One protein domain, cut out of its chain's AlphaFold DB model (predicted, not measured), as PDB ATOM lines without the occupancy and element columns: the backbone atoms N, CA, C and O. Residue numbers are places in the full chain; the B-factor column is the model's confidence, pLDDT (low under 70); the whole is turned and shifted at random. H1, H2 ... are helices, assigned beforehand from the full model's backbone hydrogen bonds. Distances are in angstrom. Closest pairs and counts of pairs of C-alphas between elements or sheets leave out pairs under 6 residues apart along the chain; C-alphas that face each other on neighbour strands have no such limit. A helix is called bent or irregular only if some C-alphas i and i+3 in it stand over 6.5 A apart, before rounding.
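This is residues 171 to 345 of the 442 residues of an uncharacterized protein of Vibrio sp. C7 (UniProt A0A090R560). Five helices, H1, H2, H4, H6 and H7, run lengthwise in an up-and-down bundle with H4 and H6 in its middle; H1 and H2 cover one side of these two, and H7 lies on the other side together with H8, which crosses H6 obliquely. The short H3 sits at one end of the bundle and H5 at the other, set crosswise to H4. The printed part has 175 residues with eight named helices, H1 to H8 in chain order, and no named strand; its class is all helix. It is compact, with a radius of gyration of the C-alphas of 16.3 A, and spans 48 by 35 by 32 A along its three main axes.

After residues 171 to 176, H1 takes residues 177 to 196, from C-alpha 177 at (214.240, 166.426, 139.447), and is 28.5 A long from first to last C-alpha. H2, residues 205 to 217, measures 18.6 A. H3 is residues 221 to 226; it is neither bent nor irregular, but only just: C-alphas 221 and 224 are 6.1 A apart. H4, residues 235 to 255, is the longest helix by residues and measures 30.2 A, ending at C-alpha 255 at (197.757, 185.752, 142.530). H5 is residues 260 to 270. H6, residues 281 to 296, measures 22.6 A. H7, residues 303 to 319, measures 20.4 A and has a kink of 41 degrees near residue 312; it is only just irregular, with C-alphas 313 and 316 7.0 A apart. H8, residues 326 to 343, measures 25.8 A and ends at C-alpha 343 at (192.388, 171.331, 118.347).

The hub is H4, which touches six other helices. H1 touches it the same way at a shallow tilt of 21 degrees, the closest C-alphas being those of Gly 177 and Arg 239, 4.3 A apart. H1 and H2 form a helical hairpin, opposite ways at 21 degrees, closest at the C-alphas of Leu 187 and Ala 210, 7.6 A. H2 touches H6 the same way at a shallow tilt of 14 degrees, closest at the C-alphas of Asp 215 and Leu 288, 6.6 A. H6 touches H4, of which residues 240 to 247 alone take part, opposite ways at a shallow tilt of 31 degrees; the closest C-alphas, of Leu 247 and Leu 285, are 6.9 A apart. H6 and H7 are a helical hairpin at 8 degrees, closest at the C-alphas of Ser 296 and Gln 310, 5.9 A. H8 touches H6 at a steep tilt of 48 degrees, with the C-alphas of Ala 286 and Tyr 335 closest at 4.6 A. H3 touches H4 at residues 236 to 240 alone, the C-alphas of Ile 221 and Ala 236 being closest at 5.1 A. H5 touches H8, closest at the C-alphas of Glu 261 and Ser 326, 6.1 A, and is about perpendicular to H4 at 82 degrees. H1 is apart from H6, H7 and H8. Every O i to N i+4 pair is within hydrogen-bond range in H1, H2, H4, H5, H6 and H8; in H7 9 of 13 are, and in H3 0 of 2, beside 3 of 3 O i to N i+3 pairs.

The two C-alphas farthest apart are those of Asp 229 and Asp 273, at 50.4 A, and the first and last printed C-alphas, of Ser 171 and Trp 345, are 31.7 A apart. The printed part has no cut. The links H2 to H3 and H4 to H5 are tight, the other five are short, and no link is long. The mean pLDDT of the printed part is 91.1; residues 271 to 277 and 321 to 323 are under 70.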
ATOM      1  N   SER A 171     221.847 169.478 127.996       83.81
ATOM      2  CA  SER A 171     221.043 168.768 127.009       83.81
ATOM      3  C   SER A 171     219.633 168.524 127.548       83.81
ATOM      4  O   SER A 171     219.385 168.503 128.755       83.81
ATOM      5  N   ARG A 172     218.707 168.317 126.617       87.62
ATOM      6  CA  ARG A 172     217.300 168.032 126.890       87.62
ATOM      7  C   ARG A 172     217.142 166.850 127.861       87.62
ATOM      8  O   ARG A 172     217.727 165.793 127.626       87.62
ATOM      9  N   GLY A 173     216.353 167.030 128.922       88.25
ATOM     10  CA  GLY A 173     216.001 165.972 129.883       88.25
ATOM     11  C   GLY A 173     217.184 165.366 130.647       88.25
ATOM     12  O   GLY A 173     217.153 164.178 130.963       88.25
ATOM     13  N   LYS A 174     218.253 166.137 130.888       92.06
ATOM     14  CA  LYS A 174     219.456 165.645 131.582       92.06
ATOM     15  C   LYS A 174     219.564 166.054 133.042       92.06
ATOM     16  O   LYS A 174     220.323 165.406 133.754       92.06
ATOM     17  N   LEU A 175     218.843 167.083 133.481       93.44
ATOM     18  CA  LEU A 175     218.804 167.409 134.905       93.44
ATOM     19  C   LEU A 175     218.069 166.309 135.687       93.44
ATOM     20  O   LEU A 175     217.163 165.658 135.160       93.44
ATOM     21  N   SER A 176     218.450 166.092 136.941       94.88
ATOM     22  CA  SER A 176     217.579 165.360 137.865       94.88
ATOM     23  C   SER A 176     216.405 166.243 138.299       94.88
ATOM     24  O   SER A 176     216.465 167.470 138.157       94.88
ATOM     25  N   GLY A 177     215.348 165.648 138.861       94.50
ATOM     26  CA  GLY A 177     214.240 166.426 139.447       94.50
ATOM     27  C   GLY A 177     214.727 167.459 140.478       94.50
ATOM     28  O   GLY A 177     214.380 168.633 140.414       94.50
ATOM     29  N   ILE A 178     215.661 167.053 141.341       93.12
ATOM     30  CA  ILE A 178     216.289 167.885 142.384       93.12
ATOM     31  C   ILE A 178     217.080 169.081 141.814       93.12
ATOM     32  O   ILE A 178     217.032 170.203 142.334       93.12
ATOM     33  N   GLN A 179     217.832 168.857 140.736       95.12
ATOM     34  CA  GLN A 179     218.586 169.927 140.077       95.12
ATOM     35  C   GLN A 179     217.631 170.907 139.388       95.12
ATOM     36  O   GLN A 179     217.815 172.125 139.462       95.12
ATOM     37  N   LEU A 180     216.573 170.385 138.764       96.25
ATOM     38  CA  LEU A 180     215.543 171.195 138.125       96.25
ATOM     39  C   LEU A 180     214.767 172.040 139.141       96.25
ATOM     40  O   LEU A 180     214.530 173.215 138.890       96.25
ATOM     41  N   GLU A 181     214.470 171.497 140.320       95.38
ATOM     42  CA  GLU A 181     213.855 172.226 141.432       95.38
ATOM     43  C   GLU A 181     214.720 173.426 141.853       95.38
ATOM     44  O   GLU A 181     214.232 174.542 142.047       95.38
ATOM     45  N   THR A 182     216.038 173.231 141.939       94.69
ATOM     46  CA  THR A 182     216.986 174.317 142.236       94.69
ATOM     47  C   THR A 182     216.973 175.393 141.149       94.69
ATOM     48  O   THR A 182     216.955 176.583 141.474       94.69
ATOM     49  N   TYR A 183     216.904 175.006 139.874       96.56
ATOM     50  CA  TYR A 183     216.733 175.959 138.776       96.56
ATOM     51  C   TYR A 183     215.405 176.727 138.871       96.56
ATOM     52  O   TYR A 183     215.408 177.953 138.765       96.56
ATOM     53  N   CYS A 184     214.292 176.039 139.142       97.06
ATOM     54  CA  CYS A 184     212.972 176.641 139.337       97.06
ATOM     55  C   CYS A 184     212.994 177.718 140.432       97.06
ATOM     56  O   CYS A 184     212.494 178.820 140.219       97.06
ATOM     57  N   ARG A 185     213.660 177.461 141.567       94.56
ATOM     58  CA  ARG A 185     213.829 178.462 142.638       94.56
ATOM     59  C   ARG A 185     214.612 179.694 142.177       94.56
ATOM     60  O   ARG A 185     214.225 180.817 142.500       94.56
ATOM     61  N   CYS A 186     215.682 179.507 141.406       96.00
ATOM     62  CA  CYS A 186     216.452 180.619 140.835       96.00
ATOM     63  C   CYS A 186     215.602 181.446 139.861       96.00
ATOM     64  O   CYS A 186     215.629 182.676 139.893       96.00
ATOM     65  N   LEU A 187     214.802 180.772 139.030       97.69
ATOM     66  CA  LEU A 187     213.874 181.420 138.113       97.69
ATOM     67  C   LEU A 187     212.783 182.202 138.862       97.69
ATOM     68  O   LEU A 187     212.469 183.314 138.450       97.69
ATOM     69  N   SER A 188     212.261 181.699 139.988       96.75
ATOM     70  CA  SER A 188     211.320 182.453 140.832       96.75
ATOM     71  C   SER A 188     211.909 183.779 141.319       96.75
ATOM     72  O   SER A 188     211.215 184.791 141.294       96.75
ATOM     73  N   VAL A 189     213.187 183.798 141.717       96.25
ATOM     74  CA  VAL A 189     213.875 185.034 142.134       96.25
ATOM     75  C   VAL A 189     213.972 186.026 140.970       96.25
ATOM     76  O   VAL A 189     213.715 187.217 141.148       96.25
ATOM     77  N   ALA A 190     214.282 185.539 139.765       97.38
ATOM     78  CA  ALA A 190     214.329 186.376 138.568       97.38
ATOM     79  C   ALA A 190     212.949 186.928 138.180       97.38
ATOM     80  O   ALA A 190     212.837 188.103 137.832       97.38
ATOM     81  N   VAL A 191     211.890 186.115 138.278       97.31
ATOM     82  CA  VAL A 191     210.514 186.564 138.022       97.31
ATOM     83  C   VAL A 191     210.075 187.605 139.056       97.31
ATOM     84  O   VAL A 191     209.473 188.608 138.678       97.31
ATOM     85  N   ASP A 192     210.412 187.437 140.335       95.56
ATOM     86  CA  ASP A 192     210.091 188.437 141.360       95.56
ATOM     87  C   ASP A 192     210.778 189.788 141.089       95.56
ATOM     88  O   ASP A 192     210.128 190.837 141.145       95.56
ATOM     89  N   SER A 193     212.056 189.776 140.684       95.25
ATOM     90  CA  SER A 193     212.759 190.992 140.242       95.25
ATOM     91  C   SER A 193     212.135 191.585 138.974       95.25
ATOM     92  O   SER A 193     211.838 192.776 138.951       95.25
ATOM     93  N   TYR A 194     211.837 190.775 137.952       95.75
ATOM     94  CA  TYR A 194     211.163 191.212 136.719       95.75
ATOM     95  C   TYR A 194     209.854 191.957 137.000       95.75
ATOM     96  O   TYR A 194     209.555 192.992 136.397       95.75
ATOM     97  N   LEU A 195     209.070 191.428 137.935       94.69
ATOM     98  CA  LEU A 195     207.791 191.999 138.312       94.69
ATOM     99  C   LEU A 195     207.941 193.260 139.170       94.69
ATOM    100  O   LEU A 195     207.092 194.155 139.100       94.69
ATOM    101  N   SER A 196     208.959 193.310 140.030       92.94
ATOM    102  CA  SER A 196     209.212 194.419 140.961       92.94
ATOM    103  C   SER A 196     209.847 195.622 140.272       92.94
ATOM    104  O   SER A 196     209.482 196.752 140.577       92.94
ATOM    105  N   ASP A 197     210.677 195.379 139.261       91.06
ATOM    106  CA  ASP A 197     211.348 196.408 138.459       91.06
ATOM    107  C   ASP A 197     210.479 196.934 137.297       91.06
ATOM    108  O   ASP A 197     210.967 197.627 136.405       91.06
ATOM    109  N   GLU A 198     209.191 196.576 137.269       91.06
ATOM    110  CA  GLU A 198     208.220 196.921 136.219       91.06
ATOM    111  C   GLU A 198     208.627 196.544 134.781       91.06
ATOM    112  O   GLU A 198     208.126 197.107 133.800       91.06
ATOM    113  N   LEU A 199     209.500 195.546 134.629       90.81
ATOM    114  CA  LEU A 199     209.979 195.092 133.321       90.81
ATOM    115  C   LEU A 199     208.917 194.324 132.526       90.81
ATOM    116  O   LEU A 199     209.082 194.125 131.326       90.81
ATOM    117  N   TRP A 200     207.789 193.984 133.155       89.19
ATOM    118  CA  TRP A 200     206.616 193.358 132.530       89.19
ATOM    119  C   TRP A 200     205.958 194.168 131.410       89.19
ATOM    120  O   TRP A 200     205.125 193.645 130.669       89.19
ATOM    121  N   LYS A 201     206.364 195.428 131.236       87.50
ATOM    122  CA  LYS A 201     205.980 196.269 130.096       87.50
ATOM    123  C   LYS A 201     206.719 195.902 128.801       87.50
ATOM    124  O   LYS A 201     206.347 196.373 127.731       87.50
ATOM    125  N   GLN A 202     207.771 195.088 128.883       85.81
ATOM    126  CA  GLN A 202     208.647 194.729 127.769       85.81
ATOM    127  C   GLN A 202     208.783 193.207 127.653       85.81
ATOM    128  O   GLN A 202     208.547 192.473 128.608       85.81
ATOM    129  N   HIS A 203     209.169 192.726 126.471       89.31
ATOM    130  CA  HIS A 203     209.489 191.313 126.296       89.31
ATOM    131  C   HIS A 203     210.803 190.975 127.003       89.31
ATOM    132  O   HIS A 203     211.818 191.635 126.772       89.31
ATOM    133  N   SER A 204     210.789 189.914 127.807       93.25
ATOM    134  CA  SER A 204     211.993 189.354 128.415       93.25
ATOM    135  C   SER A 204     212.523 188.190 127.583       93.25
ATOM    136  O   SER A 204     211.918 187.114 127.534       93.25
ATOM    137  N   TYR A 205     213.692 188.378 126.969       93.25
ATOM    138  CA  TYR A 205     214.342 187.310 126.209       93.25
ATOM    139  C   TYR A 205     214.883 186.222 127.133       93.25
ATOM    140  O   TYR A 205     214.888 185.047 126.762       93.25
ATOM    141  N   VAL A 206     215.334 186.599 128.332       95.56
ATOM    142  CA  VAL A 206     215.880 185.650 129.304       95.56
ATOM    143  C   VAL A 206     214.787 184.766 129.885       95.56
ATOM    144  O   VAL A 206     214.962 183.550 129.896       95.56
ATOM    145  N   LEU A 207     213.653 185.334 130.316       96.81
ATOM    146  CA  LEU A 207     212.537 184.526 130.814       96.81
ATOM    147  C   LEU A 207     211.983 183.639 129.701       96.81
ATOM    148  O   LEU A 207     211.803 182.448 129.926       96.81
ATOM    149  N   ASN A 208     211.808 184.158 128.482       95.56
ATOM    150  CA  ASN A 208     211.337 183.337 127.365       95.56
ATOM    151  C   ASN A 208     212.231 182.103 127.137       95.56
ATOM    152  O   ASN A 208     211.737 180.980 127.029       95.56
ATOM    153  N   ARG A 209     213.560 182.275 127.137       95.75
ATOM    154  CA  ARG A 209     214.491 181.139 127.038       95.75
ATOM    155  C   ARG A 209     214.452 180.224 128.259       95.75
ATOM    156  O   ARG A 209     214.526 179.013 128.081       95.75
ATOM    157  N   ALA A 210     214.315 180.768 129.466       97.31
ATOM    158  CA  ALA A 210     214.238 179.978 130.693       97.31
ATOM    159  C   ALA A 210     212.998 179.067 130.717       97.31
ATOM    160  O   ALA A 210     213.099 177.891 131.060       97.31
ATOM    161  N   PHE A 211     211.844 179.567 130.273       97.81
ATOM    162  CA  PHE A 211     210.622 178.768 130.146       97.81
ATOM    163  C   PHE A 211     210.746 177.698 129.049       97.81
ATOM    164  O   PHE A 211     210.386 176.545 129.279       97.81
ATOM    165  N   HIS A 212     211.356 178.018 127.902       95.69
ATOM    166  CA  HIS A 212     211.700 177.000 126.900       95.69
ATOM    167  C   HIS A 212     212.701 175.960 127.431       95.69
ATOM    168  O   HIS A 212     212.638 174.785 127.064       95.69
ATOM    169  N   PHE A 213     213.624 176.361 128.305       96.69
ATOM    170  CA  PHE A 213     214.538 175.433 128.956       96.69
ATOM    171  C   PHE A 213     213.790 174.487 129.902       96.69
ATOM    172  O   PHE A 213     213.996 173.279 129.788       96.69
ATOM    173  N   LEU A 214     212.887 174.987 130.758       97.56
ATOM    174  CA  LEU A 214     212.019 174.145 131.597       97.56
ATOM    175  C   LEU A 214     211.252 173.127 130.757       97.56
ATOM    176  O   LEU A 214     211.300 171.928 131.036       97.56
ATOM    177  N   ASP A 215     210.628 173.599 129.679       96.69
ATOM    178  CA  ASP A 215     209.919 172.746 128.738       96.69
ATOM    179  C   ASP A 215     210.821 171.633 128.174       96.69
ATOM    180  O   ASP A 215     210.461 170.454 128.131       96.69
ATOM    181  N   SER A 216     212.053 171.973 127.793       95.81
ATOM    182  CA  SER A 216     213.009 170.988 127.290       95.81
ATOM    183  C   SER A 216     213.313 169.889 128.321       95.81
ATOM    184  O   SER A 216     213.524 168.734 127.943       95.81
ATOM    185  N   GLN A 217     213.300 170.201 129.620       96.88
ATOM    186  CA  GLN A 217     213.626 169.238 130.670       96.88
ATOM    187  C   GLN A 217     212.501 168.228 130.930       96.88
ATOM    188  O   GLN A 217     212.786 167.114 131.362       96.88
ATOM    189  N   THR A 218     211.256 168.518 130.549       96.44
ATOM    190  CA  THR A 218     210.128 167.572 130.678       96.44
ATOM    191  C   THR A 218     210.101 166.488 129.591       96.44
ATOM    192  O   THR A 218     209.151 165.715 129.462       96.44
ATOM    193  N   PHE A 219     211.161 166.401 128.784       93.94
ATOM    194  CA  PHE A 219     211.331 165.341 127.799       93.94
ATOM    195  C   PHE A 219     211.459 163.955 128.436       93.94
ATOM    196  O   PHE A 219     212.061 163.787 129.499       93.94
ATOM    197  N   GLY A 220     210.941 162.957 127.717       93.69
ATOM    198  CA  GLY A 220     210.991 161.555 128.126       93.69
ATOM    199  C   GLY A 220     209.788 161.102 128.949       93.69
ATOM    200  O   GLY A 220     209.726 159.935 129.291       93.69
ATOM    201  N   ILE A 221     208.795 161.956 129.236       95.50
ATOM    202  CA  ILE A 221     207.650 161.549 130.076       95.50
ATOM    203  C   ILE A 221     206.857 160.350 129.515       95.50
ATOM    204  O   ILE A 221     206.263 159.584 130.262       95.50
ATOM    205  N   HIS A 222     206.904 160.124 128.201       93.06
ATOM    206  CA  HIS A 222     206.321 158.941 127.560       93.06
ATOM    207  C   HIS A 222     206.985 157.617 127.988       93.06
ATOM    208  O   HIS A 222     206.404 156.560 127.762       93.06
ATOM    209  N   GLU A 223     208.168 157.641 128.615       94.62
ATOM    210  CA  GLU A 223     208.826 156.459 129.192       94.62
ATOM    211  C   GLU A 223     207.974 155.797 130.285       94.62
ATOM    212  O   GLU A 223     208.112 154.597 130.517       94.62
ATOM    213  N   ILE A 224     207.024 156.529 130.886       95.75
ATOM    214  CA  ILE A 224     205.997 155.963 131.778       95.75
ATOM    215  C   ILE A 224     205.245 154.816 131.095       95.75
ATOM    216  O   ILE A 224     204.910 153.828 131.746       95.75
ATOM    217  N   ASN A 225     205.042 154.890 129.775       94.06
ATOM    218  CA  ASN A 225     204.378 153.829 129.020       94.06
ATOM    219  C   ASN A 225     205.147 152.497 129.055       94.06
ATOM    220  O   ASN A 225     204.545 151.437 128.903       94.06
ATOM    221  N   LEU A 226     206.469 152.547 129.250       94.06
ATOM    222  CA  LEU A 226     207.347 151.375 129.290       94.06
ATOM    223  C   LEU A 226     207.460 150.772 130.698       94.06
ATOM    224  O   LEU A 226     207.799 149.599 130.830       94.06
ATOM    225  N   ASN A 227     207.195 151.561 131.744       93.19
ATOM    226  CA  ASN A 227     207.258 151.129 133.139       93.19
ATOM    227  C   ASN A 227     206.119 151.749 133.978       93.19
ATOM    228  O   ASN A 227     206.371 152.615 134.822       93.19
ATOM    229  N   PRO A 228     204.862 151.324 133.760       90.56
ATOM    230  CA  PRO A 228     203.699 151.934 134.399       90.56
ATOM    231  C   PRO A 228     203.579 151.655 135.902       90.56
ATOM    232  O   PRO A 228     202.899 152.410 136.583       90.56
ATOM    233  N   ASP A 229     204.211 150.607 136.439       91.94
ATOM    234  CA  ASP A 229     204.122 150.283 137.873       91.94
ATOM    235  C   ASP A 229     205.223 150.967 138.707       91.94
ATOM    236  O   ASP A 229     205.030 151.216 139.894       91.94
ATOM    237  N   GLY A 230     206.365 151.306 138.095       92.62
ATOM    238  CA  GLY A 230     207.508 151.962 138.748       92.62
ATOM    239  C   GLY A 230     207.764 153.394 138.276       92.62
ATOM    240  O   GLY A 230     208.885 153.888 138.393       92.62
ATOM    241  N   TYR A 231     206.761 154.051 137.689       93.56
ATOM    242  CA  TYR A 231     206.942 155.327 136.993       93.56
ATOM    243  C   TYR A 231     207.424 156.473 137.892       93.56
ATOM    244  O   TYR A 231     208.145 157.348 137.419       93.56
ATOM    245  N   PHE A 232     207.072 156.454 139.180       93.56
ATOM    246  CA  PHE A 232     207.464 157.471 140.159       93.56
ATOM    247  C   PHE A 232     208.981 157.518 140.399       93.56
ATOM    248  O   PHE A 232     209.509 158.554 140.798       93.56
ATOM    249  N   GLU A 233     209.705 156.431 140.108       94.69
ATOM    250  CA  GLU A 233     211.168 156.410 140.202       94.69
ATOM    251  C   GLU A 233     211.871 156.973 138.967       94.69
ATOM    252  O   GLU A 233     213.062 157.291 139.031       94.69
ATOM    253  N   LEU A 234     211.156 157.130 137.849       95.81
ATOM    254  CA  LEU A 234     211.731 157.646 136.614       95.81
ATOM    255  C   LEU A 234     212.114 159.118 136.786       95.81
ATOM    256  O   LEU A 234     211.290 159.962 137.133       95.81
ATOM    257  N   GLU A 235     213.348 159.464 136.424       95.56
ATOM    258  CA  GLU A 235     213.782 160.867 136.411       95.56
ATOM    259  C   GLU A 235     212.935 161.727 135.460       95.56
ATOM    260  O   GLU A 235     212.728 162.911 135.713       95.56
ATOM    261  N   ALA A 236     212.394 161.142 134.385       96.38
ATOM    262  CA  ALA A 236     211.452 161.831 133.504       96.38
ATOM    263  C   ALA A 236     210.166 162.253 134.230       96.38
ATOM    264  O   ALA A 236     209.712 163.379 134.029       96.38
ATOM    265  N   TYR A 237     209.627 161.391 135.101       97.06
ATOM    266  CA  TYR A 237     208.480 161.716 135.946       97.06
ATOM    267  C   TYR A 237     208.838 162.808 136.957       97.06
ATOM    268  O   TYR A 237     208.185 163.847 136.973       97.06
ATOM    269  N   LYS A 238     209.930 162.631 137.714       97.69
ATOM    270  CA  LYS A 238     210.375 163.593 138.740       97.69
ATOM    271  C   LYS A 238     210.591 164.993 138.156       97.69
ATOM    272  O   LYS A 238     210.164 165.986 138.740       97.69
ATOM    273  N   ARG A 239     211.206 165.094 136.970       97.56
ATOM    274  CA  ARG A 239     211.355 166.370 136.250       97.56
ATOM    275  C   ARG A 239     210.016 166.970 135.830       97.56
ATOM    276  O   ARG A 239     209.828 168.174 135.962       97.56
ATOM    277  N   PHE A 240     209.121 166.155 135.275       98.06
ATOM    278  CA  PHE A 240     207.808 166.609 134.825       98.06
ATOM    279  C   PHE A 240     206.981 167.167 135.988       98.06
ATOM    280  O   PHE A 240     206.479 168.285 135.895       98.06
ATOM    281  N   GLU A 241     206.924 166.424 137.092       97.75
ATOM    282  CA  GLU A 241     206.287 166.825 138.349       97.75
ATOM    283  C   GLU A 241     206.885 168.135 138.877       97.75
ATOM    284  O   GLU A 241     206.157 169.097 139.085       97.75
ATOM    285  N   THR A 242     208.217 168.242 138.936       98.00
ATOM    286  CA  THR A 242     208.909 169.466 139.385       98.00
ATOM    287  C   THR A 242     208.516 170.712 138.576       98.00
ATOM    288  O   THR A 242     208.377 171.804 139.131       98.00
ATOM    289  N   VAL A 243     208.350 170.588 137.254       98.50
ATOM    290  CA  VAL A 243     207.961 171.723 136.394       98.50
ATOM    291  C   VAL A 243     206.483 172.078 136.566       98.50
ATOM    292  O   VAL A 243     206.145 173.262 136.572       98.50
ATOM    293  N   ALA A 244     205.611 171.081 136.727       97.81
ATOM    294  CA  ALA A 244     204.190 171.298 136.993       97.81
ATOM    295  C   ALA A 244     203.947 171.937 138.374       97.81
ATOM    296  O   ALA A 244     203.161 172.883 138.500       97.81
ATOM    297  N   ASP A 245     204.694 171.497 139.387       96.69
ATOM    298  CA  ASP A 245     204.694 172.099 140.718       96.69
ATOM    299  C   ASP A 245     205.179 173.546 140.655       96.69
ATOM    300  O   ASP A 245     204.504 174.442 141.156       96.69
ATOM    301  N   PHE A 246     206.290 173.810 139.956       97.62
ATOM    302  CA  PHE A 246     206.786 175.173 139.753       97.62
ATOM    303  C   PHE A 246     205.751 176.089 139.085       97.62
ATOM    304  O   PHE A 246     205.547 177.209 139.557       97.62
ATOM    305  N   LEU A 247     205.079 175.625 138.022       97.25
ATOM    306  CA  LEU A 247     203.996 176.365 137.363       97.25
ATOM    307  C   LEU A 247     202.914 176.758 138.380       97.25
ATOM    308  O   LEU A 247     202.517 177.923 138.451       97.25
ATOM    309  N   THR A 248     202.479 175.806 139.204       94.06
ATOM    310  CA  THR A 248     201.442 176.028 140.219       94.06
ATOM    311  C   THR A 248     201.910 176.981 141.319       94.06
ATOM    312  O   THR A 248     201.187 177.915 141.678       94.06
ATOM    313  N   THR A 249     203.120 176.789 141.845       94.25
ATOM    314  CA  THR A 249     203.718 177.655 142.867       94.25
ATOM    315  C   THR A 249     203.857 179.086 142.363       94.25
ATOM    316  O   THR A 249     203.519 180.025 143.084       94.25
ATOM    317  N   LEU A 250     204.314 179.266 141.123       95.62
ATOM    318  CA  LEU A 250     204.487 180.589 140.541       95.62
ATOM    319  C   LEU A 250     203.142 181.284 140.299       95.62
ATOM    320  O   LEU A 250     203.011 182.465 140.609       95.62
ATOM    321  N   LEU A 251     202.123 180.560 139.822       94.06
ATOM    322  CA  LEU A 251     200.763 181.092 139.694       94.06
ATOM    323  C   LEU A 251     200.195 181.557 141.038       94.06
ATOM    324  O   LEU A 251     199.668 182.663 141.124       94.06
ATOM    325  N   ASN A 252     200.354 180.756 142.094       92.62
ATOM    326  CA  ASN A 252     199.919 181.139 143.439       92.62
ATOM    327  C   ASN A 252     200.639 182.404 143.924       92.62
ATOM    328  O   ASN A 252     199.997 183.321 144.430       92.62
ATOM    329  N   ALA A 253     201.956 182.488 143.713       92.69
ATOM    330  CA  ALA A 253     202.737 183.667 144.082       92.69
ATOM    331  C   ALA A 253     202.301 184.927 143.311       92.69
ATOM    332  O   ALA A 253     202.292 186.020 143.874       92.69
ATOM    333  N   LEU A 254     201.917 184.787 142.036       94.00
ATOM    334  CA  LEU A 254     201.377 185.886 141.234       94.00
ATOM    335  C   LEU A 254     200.014 186.353 141.745       94.00
ATOM    336  O   LEU A 254     199.817 187.557 141.901       94.00
ATOM    337  N   ASP A 255     199.095 185.428 142.023       91.94
ATOM    338  CA  ASP A 255     197.757 185.752 142.530       91.94
ATOM    339  C   ASP A 255     197.808 186.444 143.902       91.94
ATOM    340  O   ASP A 255     197.015 187.344 144.175       91.94
ATOM    341  N   GLU A 256     198.766 186.072 144.754       91.75
ATOM    342  CA  GLU A 256     198.965 186.671 146.080       91.75
ATOM    343  C   GLU A 256     199.724 188.015 146.033       91.75
ATOM    344  O   GLU A 256     199.822 188.729 147.039       91.75
ATOM    345  N   ARG A 257     200.254 188.406 144.865       92.50
ATOM    346  CA  ARG A 257     201.072 189.611 144.717       92.50
ATOM    347  C   ARG A 257     200.229 190.884 144.723       92.50
ATOM    348  O   ARG A 257     199.317 191.084 143.921       92.50
ATOM    349  N   LYS A 258     200.628 191.847 145.557       92.06
ATOM    350  CA  LYS A 258     200.037 193.193 145.557       92.06
ATOM    351  C   LYS A 258     200.225 193.876 144.198       92.06
ATOM    352  O   LYS A 258     201.331 193.921 143.667       92.06
ATOM    353  N   GLY A 259     199.145 194.448 143.665       91.19
ATOM    354  CA  GLY A 259     199.156 195.177 142.392       91.19
ATOM    355  C   GLY A 259     199.058 194.299 141.140       91.19
ATOM    356  O   GLY A 259     199.108 194.842 140.036       91.19
ATOM    357  N   ILE A 260     198.876 192.977 141.279       94.25
ATOM    358  CA  ILE A 260     198.768 192.062 140.134       94.25
ATOM    359  C   ILE A 260     197.619 192.425 139.182       94.25
ATOM    360  O   ILE A 260     197.787 192.336 137.970       94.25
ATOM    361  N   GLU A 261     196.496 192.934 139.698       92.88
ATOM    362  CA  GLU A 261     195.351 193.377 138.886       92.88
ATOM    363  C   GLU A 261     195.737 194.464 137.872       92.88
ATOM    364  O   GLU A 261     195.290 194.448 136.724       92.88
ATOM    365  N   GLY A 262     196.615 195.392 138.268       92.31
ATOM    366  CA  GLY A 262     197.118 196.441 137.384       92.31
ATOM    367  C   GLY A 262     198.000 195.888 136.265       92.31
ATOM    368  O   GLY A 262     197.902 196.353 135.129       92.31
ATOM    369  N   ILE A 263     198.811 194.873 136.576       93.00
ATOM    370  CA  ILE A 263     199.677 194.183 135.610       93.00
ATOM    371  C   ILE A 263     198.827 193.388 134.618       93.00
ATOM    372  O   ILE A 263     199.004 193.536 133.413       93.00
ATOM    373  N   VAL A 264     197.862 192.604 135.111       93.00
ATOM    374  CA  VAL A 264     196.917 191.830 134.287       93.00
ATOM    375  C   VAL A 264     196.176 192.742 133.313       93.00
ATOM    376  O   VAL A 264     196.151 192.469 132.113       93.00
ATOM    377  N   ARG A 265     195.626 193.862 133.803       91.56
ATOM    378  CA  ARG A 265     194.938 194.845 132.958       91.56
ATOM    379  C   ARG A 265     195.854 195.389 131.864       91.56
ATOM    380  O   ARG A 265     195.469 195.366 130.699       91.56
ATOM    381  N   TYR A 266     197.066 195.820 132.218       89.50
ATOM    382  CA  TYR A 266     198.014 196.324 131.225       89.50
ATOM    383  C   TYR A 266     198.357 195.264 130.182       89.50
ATOM    384  O   TYR A 266     198.325 195.547 128.989       89.50
ATOM    385  N   CYS A 267     198.684 194.044 130.612       87.50
ATOM    386  CA  CYS A 267     199.039 192.970 129.696       87.50
ATOM    387  C   CYS A 267     197.886 192.708 128.721       87.50
ATOM    388  O   CYS A 267     198.123 192.693 127.515       87.50
ATOM    389  N   ARG A 268     196.644 192.632 129.217       86.19
ATOM    390  CA  ARG A 268     195.434 192.453 128.402       86.19
ATOM    391  C   ARG A 268     195.240 193.563 127.361       86.19
ATOM    392  O   ARG A 268     194.971 193.252 126.208       86.19
ATOM    393  N   GLU A 269     195.420 194.828 127.738       82.62
ATOM    394  CA  GLU A 269     195.292 195.979 126.826       82.62
ATOM    395  C   GLU A 269     196.454 196.056 125.820       82.62
ATOM    396  O   GLU A 269     196.250 196.313 124.637       82.62
ATOM    397  N   SER A 270     197.680 195.766 126.266       71.81
ATOM    398  CA  SER A 270     198.898 195.869 125.451       71.81
ATOM    399  C   SER A 270     198.970 194.860 124.299       71.81
ATOM    400  O   SER A 270     199.691 195.091 123.332       71.81
ATOM    401  N   HIS A 271     198.231 193.748 124.377       61.16
ATOM    402  CA  HIS A 271     198.152 192.751 123.301       61.16
ATOM    403  C   HIS A 271     197.466 193.282 122.035       61.16
ATOM    404  O   HIS A 271     197.644 192.701 120.970       61.16
ATOM    405  N   ILE A 272     196.741 194.402 122.126       55.00
ATOM    406  CA  ILE A 272     196.087 195.043 120.977       55.00
ATOM    407  C   ILE A 272     197.113 195.769 120.078       55.00
ATOM    408  O   ILE A 272     196.922 195.814 118.864       55.00
ATOM    409  N   ASP A 273     198.238 196.238 120.640       49.38
ATOM    410  CA  ASP A 273     199.219 197.102 119.949       49.38
ATOM    411  C   ASP A 273     200.627 196.480 119.777       49.38
ATOM    412  O   ASP A 273     201.539 197.114 119.234       49.38
ATOM    413  N   LYS A 274     200.861 195.245 120.241       53.09
ATOM    414  CA  LYS A 274     202.192 194.609 120.188       53.09
ATOM    415  C   LYS A 274     202.527 194.058 118.795       53.09
ATOM    416  O   LYS A 274     201.730 193.380 118.153       53.09
ATOM    417  N   GLN A 275     203.780 194.262 118.363       53.00
ATOM    418  CA  GLN A 275     204.401 193.462 117.296       53.00
ATOM    419  C   GLN A 275     204.246 191.968 117.628       53.00
ATOM    420  O   GLN A 275     204.477 191.577 118.773       53.00
ATOM    421  N   SER A 276     203.898 191.141 116.633       55.19
ATOM    422  CA  SER A 276     203.306 189.796 116.799       55.19
ATOM    423  C   SER A 276     204.110 188.746 117.585       55.19
ATOM    424  O   SER A 276     203.654 187.614 117.693       55.19
ATOM    425  N   ASN A 277     205.296 189.075 118.106       63.25
ATOM    426  CA  ASN A 277     206.217 188.131 118.744       63.25
ATOM    427  C   ASN A 277     206.572 188.473 120.207       63.25
ATOM    428  O   ASN A 277     207.392 187.779 120.804       63.25
ATOM    429  N   SER A 278     206.003 189.530 120.796       79.94
ATOM    430  CA  SER A 278     206.276 189.903 122.194       79.94
ATOM    431  C   SER A 278     205.392 189.115 123.164       79.94
ATOM    432  O   SER A 278     204.180 189.315 123.188       79.94
ATOM    433  N   LYS A 279     206.007 188.247 123.975       88.44
ATOM    434  CA  LYS A 279     205.335 187.472 125.036       88.44
ATOM    435  C   LYS A 279     205.520 188.108 126.408       88.44
ATOM    436  O   LYS A 279     206.632 188.542 126.727       88.44
ATOM    437  N   ASP A 280     204.456 188.131 127.203       92.19
ATOM    438  CA  ASP A 280     204.492 188.460 128.630       92.19
ATOM    439  C   ASP A 280     204.544 187.202 129.520       92.19
ATOM    440  O   ASP A 280     204.558 186.073 129.035       92.19
ATOM    441  N   ILE A 281     204.612 187.382 130.843       94.69
ATOM    442  CA  ILE A 281     204.723 186.260 131.789       94.69
ATOM    443  C   ILE A 281     203.500 185.331 131.762       94.69
ATOM    444  O   ILE A 281     203.644 184.132 131.982       94.69
ATOM    445  N   PHE A 282     202.309 185.856 131.468       95.62
ATOM    446  CA  PHE A 282     201.089 185.057 131.398       95.62
ATOM    447  C   PHE A 282     201.067 184.208 130.125       95.62
ATOM    448  O   PHE A 282     200.620 183.065 130.177       95.62
ATOM    449  N   ASP A 283     201.603 184.727 129.012       95.25
ATOM    450  CA  ASP A 283     201.851 183.930 127.803       95.25
ATOM    451  C   ASP A 283     202.820 182.777 128.093       95.25
ATOM    452  O   ASP A 283     202.522 181.631 127.768       95.25
ATOM    453  N   LEU A 284     203.948 183.057 128.761       96.81
ATOM    454  CA  LEU A 284     204.954 182.037 129.089       96.81
ATOM    455  C   LEU A 284     204.390 180.922 129.985       96.81
ATOM    456  O   LEU A 284     204.689 179.747 129.774       96.81
ATOM    457  N   LEU A 285     203.560 181.274 130.971       97.62
ATOM    458  CA  LEU A 285     202.904 180.303 131.853       97.62
ATOM    459  C   LEU A 285     201.842 179.479 131.118       97.62
ATOM    460  O   LEU A 285     201.775 178.266 131.312       97.62
ATOM    461  N   ALA A 286     201.036 180.115 130.265       97.69
ATOM    462  CA  ALA A 286     200.018 179.432 129.472       97.69
ATOM    463  C   ALA A 286     200.640 178.455 128.464       97.69
ATOM    464  O   ALA A 286     200.148 177.340 128.304       97.69
ATOM    465  N   GLU A 287     201.746 178.843 127.825       97.94
ATOM    466  CA  GLU A 287     202.504 177.970 126.927       97.94
ATOM    467  C   GLU A 287     203.143 176.798 127.670       97.94
ATOM    468  O   GLU A 287     203.060 175.666 127.201       97.94
ATOM    469  N   LEU A 288     203.723 177.030 128.854       98.38
ATOM    470  CA  LEU A 288     204.266 175.942 129.668       98.38
ATOM    471  C   LEU A 288     203.166 174.950 130.077       98.38
ATOM    472  O   LEU A 288     203.360 173.742 129.953       98.38
ATOM    473  N   ALA A 289     202.000 175.442 130.506       98.19
ATOM    474  CA  ALA A 289     200.841 174.602 130.810       98.19
ATOM    475  C   ALA A 289     200.388 173.788 129.586       98.19
ATOM    476  O   ALA A 289     200.149 172.586 129.690       98.19
ATOM    477  N   PHE A 290     200.319 174.426 128.415       98.19
ATOM    478  CA  PHE A 290     199.976 173.779 127.150       98.19
ATOM    479  C   PHE A 290     200.950 172.650 126.791       98.19
ATOM    480  O   PHE A 290     200.513 171.541 126.477       98.19
ATOM    481  N   GLU A 291     202.257 172.892 126.878       98.06
ATOM    482  CA  GLU A 291     203.267 171.882 126.553       98.06
ATOM    483  C   GLU A 291     203.276 170.715 127.556       98.06
ATOM    484  O   GLU A 291     203.451 169.558 127.159       98.06
ATOM    485  N   LEU A 292     203.034 170.976 128.846       98.25
ATOM    486  CA  LEU A 292     202.856 169.921 129.851       98.25
ATOM    487  C   LEU A 292     201.644 169.041 129.518       98.25
ATOM    488  O   LEU A 292     201.771 167.811 129.475       98.25
ATOM    489  N   SER A 293     200.494 169.650 129.213       97.38
ATOM    490  CA  SER A 293     199.286 168.931 128.794       97.38
ATOM    491  C   SER A 293     199.541 168.104 127.535       97.38
ATOM    492  O   SER A 293     199.247 166.909 127.515       97.38
ATOM    493  N   HIS A 294     200.190 168.685 126.520       97.06
ATOM    494  CA  HIS A 294     200.549 167.979 125.287       97.06
ATOM    495  C   HIS A 294     201.434 166.762 125.548       97.06
ATOM    496  O   HIS A 294     201.145 165.673 125.056       97.06
ATOM    497  N   LYS A 295     202.491 166.912 126.347       96.75
ATOM    498  CA  LYS A 295     203.411 165.814 126.666       96.75
ATOM    499  C   LYS A 295     202.736 164.714 127.477       96.75
ATOM    500  O   LYS A 295     202.951 163.538 127.191       96.75
ATOM    501  N   SER A 296     201.892 165.077 128.440       95.81
ATOM    502  CA  SER A 296     201.138 164.108 129.243       95.81
ATOM    503  C   SER A 296     200.071 163.351 128.447       95.81
ATOM    504  O   SER A 296     199.749 162.212 128.784       95.81
ATOM    505  N   ALA A 297     199.566 163.928 127.353       95.19
ATOM    506  CA  ALA A 297     198.614 163.269 126.462       95.19
ATOM    507  C   ALA A 297     199.215 162.056 125.719       95.19
ATOM    508  O   ALA A 297     198.478 161.201 125.229       95.19
ATOM    509  N   TYR A 298     200.548 161.932 125.660       93.75
ATOM    510  CA  TYR A 298     201.224 160.734 125.140       93.75
ATOM    511  C   TYR A 298     201.302 159.582 126.147       93.75
ATOM    512  O   TYR A 298     201.774 158.500 125.792       93.75
ATOM    513  N   ILE A 299     200.868 159.785 127.391       93.38
ATOM    514  CA  ILE A 299     200.801 158.724 128.394       93.38
ATOM    515  C   ILE A 299     199.495 157.965 128.173       93.38
ATOM    516  O   ILE A 299     198.413 158.493 128.433       93.38
ATOM    517  N   ASN A 300     199.602 156.736 127.677       88.88
ATOM    518  CA  ASN A 300     198.466 155.874 127.370       88.88
ATOM    519  C   ASN A 300     198.717 154.465 127.909       88.88
ATOM    520  O   ASN A 300     199.153 153.571 127.187       88.88
ATOM    521  N   VAL A 301     198.490 154.306 129.209       89.50
ATOM    522  CA  VAL A 301     198.604 153.035 129.931       89.50
ATOM    523  C   VAL A 301     197.302 152.778 130.685       89.50
ATOM    524  O   VAL A 301     196.219 152.925 130.126       89.50
ATOM    525  N   ARG A 302     197.368 152.387 131.957       88.00
ATOM    526  CA  ARG A 302     196.182 152.233 132.789       88.00
ATOM    527  C   ARG A 302     195.558 153.592 133.103       88.00
ATOM    528  O   ARG A 302     196.265 154.583 133.305       88.00
ATOM    529  N   SER A 303     194.232 153.610 133.204       85.75
ATOM    530  CA  SER A 303     193.449 154.825 133.443       85.75
ATOM    531  C   SER A 303     193.830 155.552 134.733       85.75
ATOM    532  O   SER A 303     193.786 156.778 134.756       85.75
ATOM    533  N   ASP A 304     194.263 154.841 135.776       88.06
ATOM    534  CA  ASP A 304     194.708 155.428 137.042       88.06
ATOM    535  C   ASP A 304     196.029 156.197 136.911       88.06
ATOM    536  O   ASP A 304     196.143 157.300 137.439       88.06
ATOM    537  N   VAL A 305     196.999 155.669 136.156       91.44
ATOM    538  CA  VAL A 305     198.281 156.348 135.899       91.44
ATOM    539  C   VAL A 305     198.077 157.550 134.976       91.44
ATOM    540  O   VAL A 305     198.581 158.638 135.257       91.44
ATOM    541  N   CYS A 306     197.289 157.389 133.906       91.50
ATOM    542  CA  CYS A 306     196.916 158.501 133.029       91.50
ATOM    543  C   CYS A 306     196.209 159.610 133.818       91.50
ATOM    544  O   CYS A 306     196.571 160.777 133.688       91.50
ATOM    545  N   TRP A 307     195.240 159.247 134.666       91.81
ATOM    546  CA  TRP A 307     194.540 160.192 135.532       91.81
ATOM    547  C   TRP A 307     195.498 160.873 136.504       91.81
ATOM    548  O   TRP A 307     195.467 162.090 136.625       91.81
ATOM    549  N   TRP A 308     196.397 160.136 137.158       92.94
ATOM    550  CA  TRP A 308     197.361 160.733 138.081       92.94
ATOM    551  C   TRP A 308     198.189 161.833 137.409       92.94
ATOM    552  O   TRP A 308     198.220 162.965 137.890       92.94
ATOM    553  N   VAL A 309     198.801 161.544 136.259       94.56
ATOM    554  CA  VAL A 309     199.674 162.518 135.594       94.56
ATOM    555  C   VAL A 309     198.884 163.660 134.950       94.56
ATOM    556  O   VAL A 309     199.250 164.821 135.096       94.56
ATOM    557  N   GLN A 310     197.792 163.365 134.248       94.12
ATOM    558  CA  GLN A 310     197.038 164.392 133.523       94.12
ATOM    559  C   GLN A 310     196.176 165.233 134.469       94.12
ATOM    560  O   GLN A 310     196.177 166.461 134.387       94.12
ATOM    561  N   HIS A 311     195.471 164.581 135.396       93.00
ATOM    562  CA  HIS A 311     194.563 165.252 136.315       93.00
ATOM    563  C   HIS A 311     195.288 165.812 137.537       93.00
ATOM    564  O   HIS A 311     195.211 167.010 137.791       93.00
ATOM    565  N   ASN A 312     195.979 164.973 138.312       93.25
ATOM    566  CA  ASN A 312     196.464 165.393 139.630       93.25
ATOM    567  C   ASN A 312     197.698 166.295 139.557       93.25
ATOM    568  O   ASN A 312     197.824 167.180 140.396       93.25
ATOM    569  N   ILE A 313     198.576 166.095 138.570       95.06
ATOM    570  CA  ILE A 313     199.810 166.888 138.433       95.06
ATOM    571  C   ILE A 313     199.571 168.174 137.633       95.06
ATOM    572  O   ILE A 313     200.144 169.210 137.955       95.06
ATOM    573  N   ILE A 314     198.724 168.138 136.598       93.75
ATOM    574  CA  ILE A 314     198.565 169.271 135.670       93.75
ATOM    575  C   ILE A 314     197.216 169.953 135.861       93.75
ATOM    576  O   ILE A 314     197.157 171.116 136.252       93.75
ATOM    577  N   TRP A 315     196.125 169.245 135.562       92.88
ATOM    578  CA  TRP A 315     194.808 169.861 135.433       92.88
ATOM    579  C   TRP A 315     194.301 170.432 136.756       92.88
ATOM    580  O   TRP A 315     194.038 171.628 136.844       92.88
ATOM    581  N   ALA A 316     194.187 169.605 137.795       91.50
ATOM    582  CA  ALA A 316     193.595 169.999 139.065       91.50
ATOM    583  C   ALA A 316     194.356 171.153 139.740       91.50
ATOM    584  O   ALA A 316     193.698 172.121 140.125       91.50
ATOM    585  N   PRO A 317     195.702 171.150 139.831       90.81
ATOM    586  CA  PRO A 317     196.441 172.292 140.371       90.81
ATOM    587  C   PRO A 317     196.281 173.573 139.544       90.81
ATOM    588  O   PRO A 317     196.305 174.670 140.109       90.81
ATOM    589  N   LEU A 318     196.079 173.455 138.227       89.94
ATOM    590  CA  LEU A 318     195.896 174.583 137.315       89.94
ATOM    591  C   LEU A 318     194.482 175.188 137.397       89.94
ATOM    592  O   LEU A 318     194.351 176.414 137.442       89.94
ATOM    593  N   VAL A 319     193.432 174.360 137.460       86.50
ATOM    594  CA  VAL A 319     192.026 174.818 137.423       86.50
ATOM    595  C   VAL A 319     191.338 174.904 138.790       86.50
ATOM    596  O   VAL A 319     190.196 175.358 138.846       86.50
ATOM    597  N   SER A 320     191.996 174.480 139.877       75.56
ATOM    598  CA  SER A 320     191.412 174.438 141.229       75.56
ATOM    599  C   SER A 320     190.695 175.738 141.610       75.56
ATOM    600  O   SER A 320     191.262 176.831 141.566       75.56
ATOM    601  N   ASP A 321     189.437 175.604 142.032       61.06
ATOM    602  CA  ASP A 321     188.534 176.722 142.332       61.06
ATOM    603  C   ASP A 321     188.872 177.477 143.619       61.06
ATOM    604  O   ASP A 321     188.338 178.556 143.865       61.06
ATOM    605  N   ILE A 322     189.734 176.920 144.470       58.38
ATOM    606  CA  ILE A 322     189.916 177.421 145.839       58.38
ATOM    607  C   ILE A 322     190.597 178.806 145.844       58.38
ATOM    608  O   ILE A 322     190.474 179.536 146.826       58.38
ATOM    609  N   ARG A 323     191.288 179.198 144.758       57.59
ATOM    610  CA  ARG A 323     192.004 180.485 144.628       57.59
ATOM    611  C   ARG A 323     192.116 180.956 143.169       57.59
ATOM    612  O   ARG A 323     193.211 180.993 142.618       57.59
ATOM    613  N   GLN A 324     191.006 181.311 142.521       70.38
ATOM    614  CA  GLN A 324     191.081 181.952 141.198       70.38
ATOM    615  C   GLN A 324     191.367 183.451 141.341       70.38
ATOM    616  O   GLN A 324     190.450 184.268 141.415       70.38
ATOM    617  N   GLY A 325     192.651 183.810 141.429       86.44
ATOM    618  CA  GLY A 325     193.083 185.201 141.331       86.44
ATOM    619  C   GLY A 325     193.174 185.681 139.878       86.44
ATOM    620  O   GLY A 325     193.045 184.915 138.919       86.44
ATOM    621  N   SER A 326     193.387 186.987 139.704       91.12
ATOM    622  CA  SER A 326     193.402 187.619 138.377       91.12
ATOM    623  C   SER A 326     194.505 187.081 137.458       91.12
ATOM    624  O   SER A 326     194.305 187.032 136.243       91.12
ATOM    625  N   ALA A 327     195.661 186.677 138.004       92.88
ATOM    626  CA  ALA A 327     196.755 186.136 137.201       92.88
ATOM    627  C   ALA A 327     196.405 184.745 136.676       92.88
ATOM    628  O   ALA A 327     196.551 184.486 135.480       92.88
ATOM    629  N   ARG A 328     195.885 183.870 137.543       93.00
ATOM    630  CA  ARG A 328     195.441 182.533 137.141       93.00
ATOM    631  C   ARG A 328     194.332 182.585 136.101       93.00
ATOM    632  O   ARG A 328     194.431 181.877 135.105       93.00
ATOM    633  N   THR A 329     193.334 183.451 136.270       92.19
ATOM    634  CA  THR A 329     192.273 183.630 135.267       92.19
ATOM    635  C   THR A 329     192.850 184.021 133.909       92.19
ATOM    636  O   THR A 329     192.514 183.403 132.902       92.19
ATOM    637  N   MET A 330     193.788 184.974 133.871       92.94
ATOM    638  CA  MET A 330     194.443 185.383 132.625       92.94
ATOM    639  C   MET A 330     195.249 184.247 131.974       92.94
ATOM    640  O   MET A 330     195.229 184.101 130.750       92.94
ATOM    641  N   VAL A 331     195.952 183.434 132.768       95.06
ATOM    642  CA  VAL A 331     196.691 182.270 132.251       95.06
ATOM    643  C   VAL A 331     195.740 181.200 131.726       95.06
ATOM    644  O   VAL A 331     195.994 180.661 130.655       95.06
ATOM    645  N   LEU A 332     194.633 180.925 132.419       94.31
ATOM    646  CA  LEU A 332     193.619 179.966 131.979       94.31
ATOM    647  C   LEU A 332     192.947 180.403 130.671       94.31
ATOM    648  O   LEU A 332     192.837 179.589 129.760       94.31
ATOM    649  N   GLU A 333     192.569 181.680 130.542       92.44
ATOM    650  CA  GLU A 333     192.035 182.253 129.294       92.44
ATOM    651  C   GLU A 333     192.991 181.993 128.115       92.44
ATOM    652  O   GLU A 333     192.584 181.496 127.064       92.44
ATOM    653  N   LYS A 334     194.288 182.270 128.304       94.38
ATOM    654  CA  LYS A 334     195.322 182.041 127.284       94.38
ATOM    655  C   LYS A 334     195.554 180.554 127.008       94.38
ATOM    656  O   LYS A 334     195.652 180.162 125.850       94.38
ATOM    657  N   TYR A 335     195.621 179.729 128.048       96.69
ATOM    658  CA  TYR A 335     195.830 178.285 127.952       96.69
ATOM    659  C   TYR A 335     194.700 177.599 127.176       96.69
ATOM    660  O   TYR A 335     194.971 176.852 126.236       96.69
ATOM    661  N   PHE A 336     193.437 177.901 127.500       95.25
ATOM    662  CA  PHE A 336     192.302 177.380 126.738       95.25
ATOM    663  C   PHE A 336     192.303 177.911 125.306       95.25
ATOM    664  O   PHE A 336     192.104 177.124 124.387       95.25
ATOM    665  N   GLY A 337     192.648 179.182 125.083       94.00
ATOM    666  CA  GLY A 337     192.832 179.715 123.731       94.00
ATOM    667  C   GLY A 337     193.898 178.968 122.911       94.00
ATOM    668  O   GLY A 337     193.707 178.742 121.716       94.00
ATOM    669  N   LEU A 338     195.004 178.535 123.532       95.62
ATOM    670  CA  LEU A 338     196.029 177.708 122.879       95.62
ATOM    671  C   LEU A 338     195.506 176.306 122.535       95.62
ATOM    672  O   LEU A 338     195.747 175.825 121.427       95.62
ATOM    673  N   LEU A 339     194.771 175.669 123.453       95.88
ATOM    674  CA  LEU A 339     194.133 174.373 123.205       95.88
ATOM    675  C   LEU A 339     193.122 174.454 122.061       95.88
ATOM    676  O   LEU A 339     193.186 173.650 121.137       95.88
ATOM    677  N   GLU A 340     192.233 175.446 122.084       94.00
ATOM    678  CA  GLU A 340     191.256 175.673 121.018       94.00
ATOM    679  C   GLU A 340     191.939 175.896 119.673       94.00
ATOM    680  O   GLU A 340     191.556 175.291 118.676       94.00
ATOM    681  N   LYS A 341     192.985 176.730 119.640       93.12
ATOM    682  CA  LYS A 341     193.732 177.004 118.413       93.12
ATOM    683  C   LYS A 341     194.384 175.747 117.839       93.12
ATOM    684  O   LYS A 341     194.456 175.630 116.621       93.12
ATOM    685  N   GLU A 342     194.878 174.839 118.678       94.50
ATOM    686  CA  GLU A 342     195.519 173.595 118.234       94.50
ATOM    687  C   GLU A 342     194.502 172.514 117.836       94.50
ATOM    688  O   GLU A 342     194.709 171.815 116.844       94.50
ATOM    689  N   ILE A 343     193.408 172.362 118.590       93.38
ATOM    690  CA  ILE A 343     192.388 171.331 118.347       93.38
ATOM    691  C   ILE A 343     191.492 171.727 117.168       93.38
ATOM    692  O   ILE A 343     191.215 170.903 116.302       93.38
ATOM    693  N   PHE A 344     191.089 172.996 117.097       89.31
ATOM    694  CA  PHE A 344     190.138 173.512 116.108       89.31
ATOM    695  C   PHE A 344     190.815 174.280 114.967       89.31
ATOM    696  O   PHE A 344     190.161 175.056 114.274       89.31
ATOM    697  N   TRP A 345     192.124 174.083 114.743       75.25
ATOM    698  CA  TRP A 345     192.868 174.785 113.687       75.25
ATOM    699  C   TRP A 345     192.222 174.633 112.297       75.25
ATOM    700  O   TRP A 345     192.267 175.563 111.488       75.25
TER     701      TRP A 345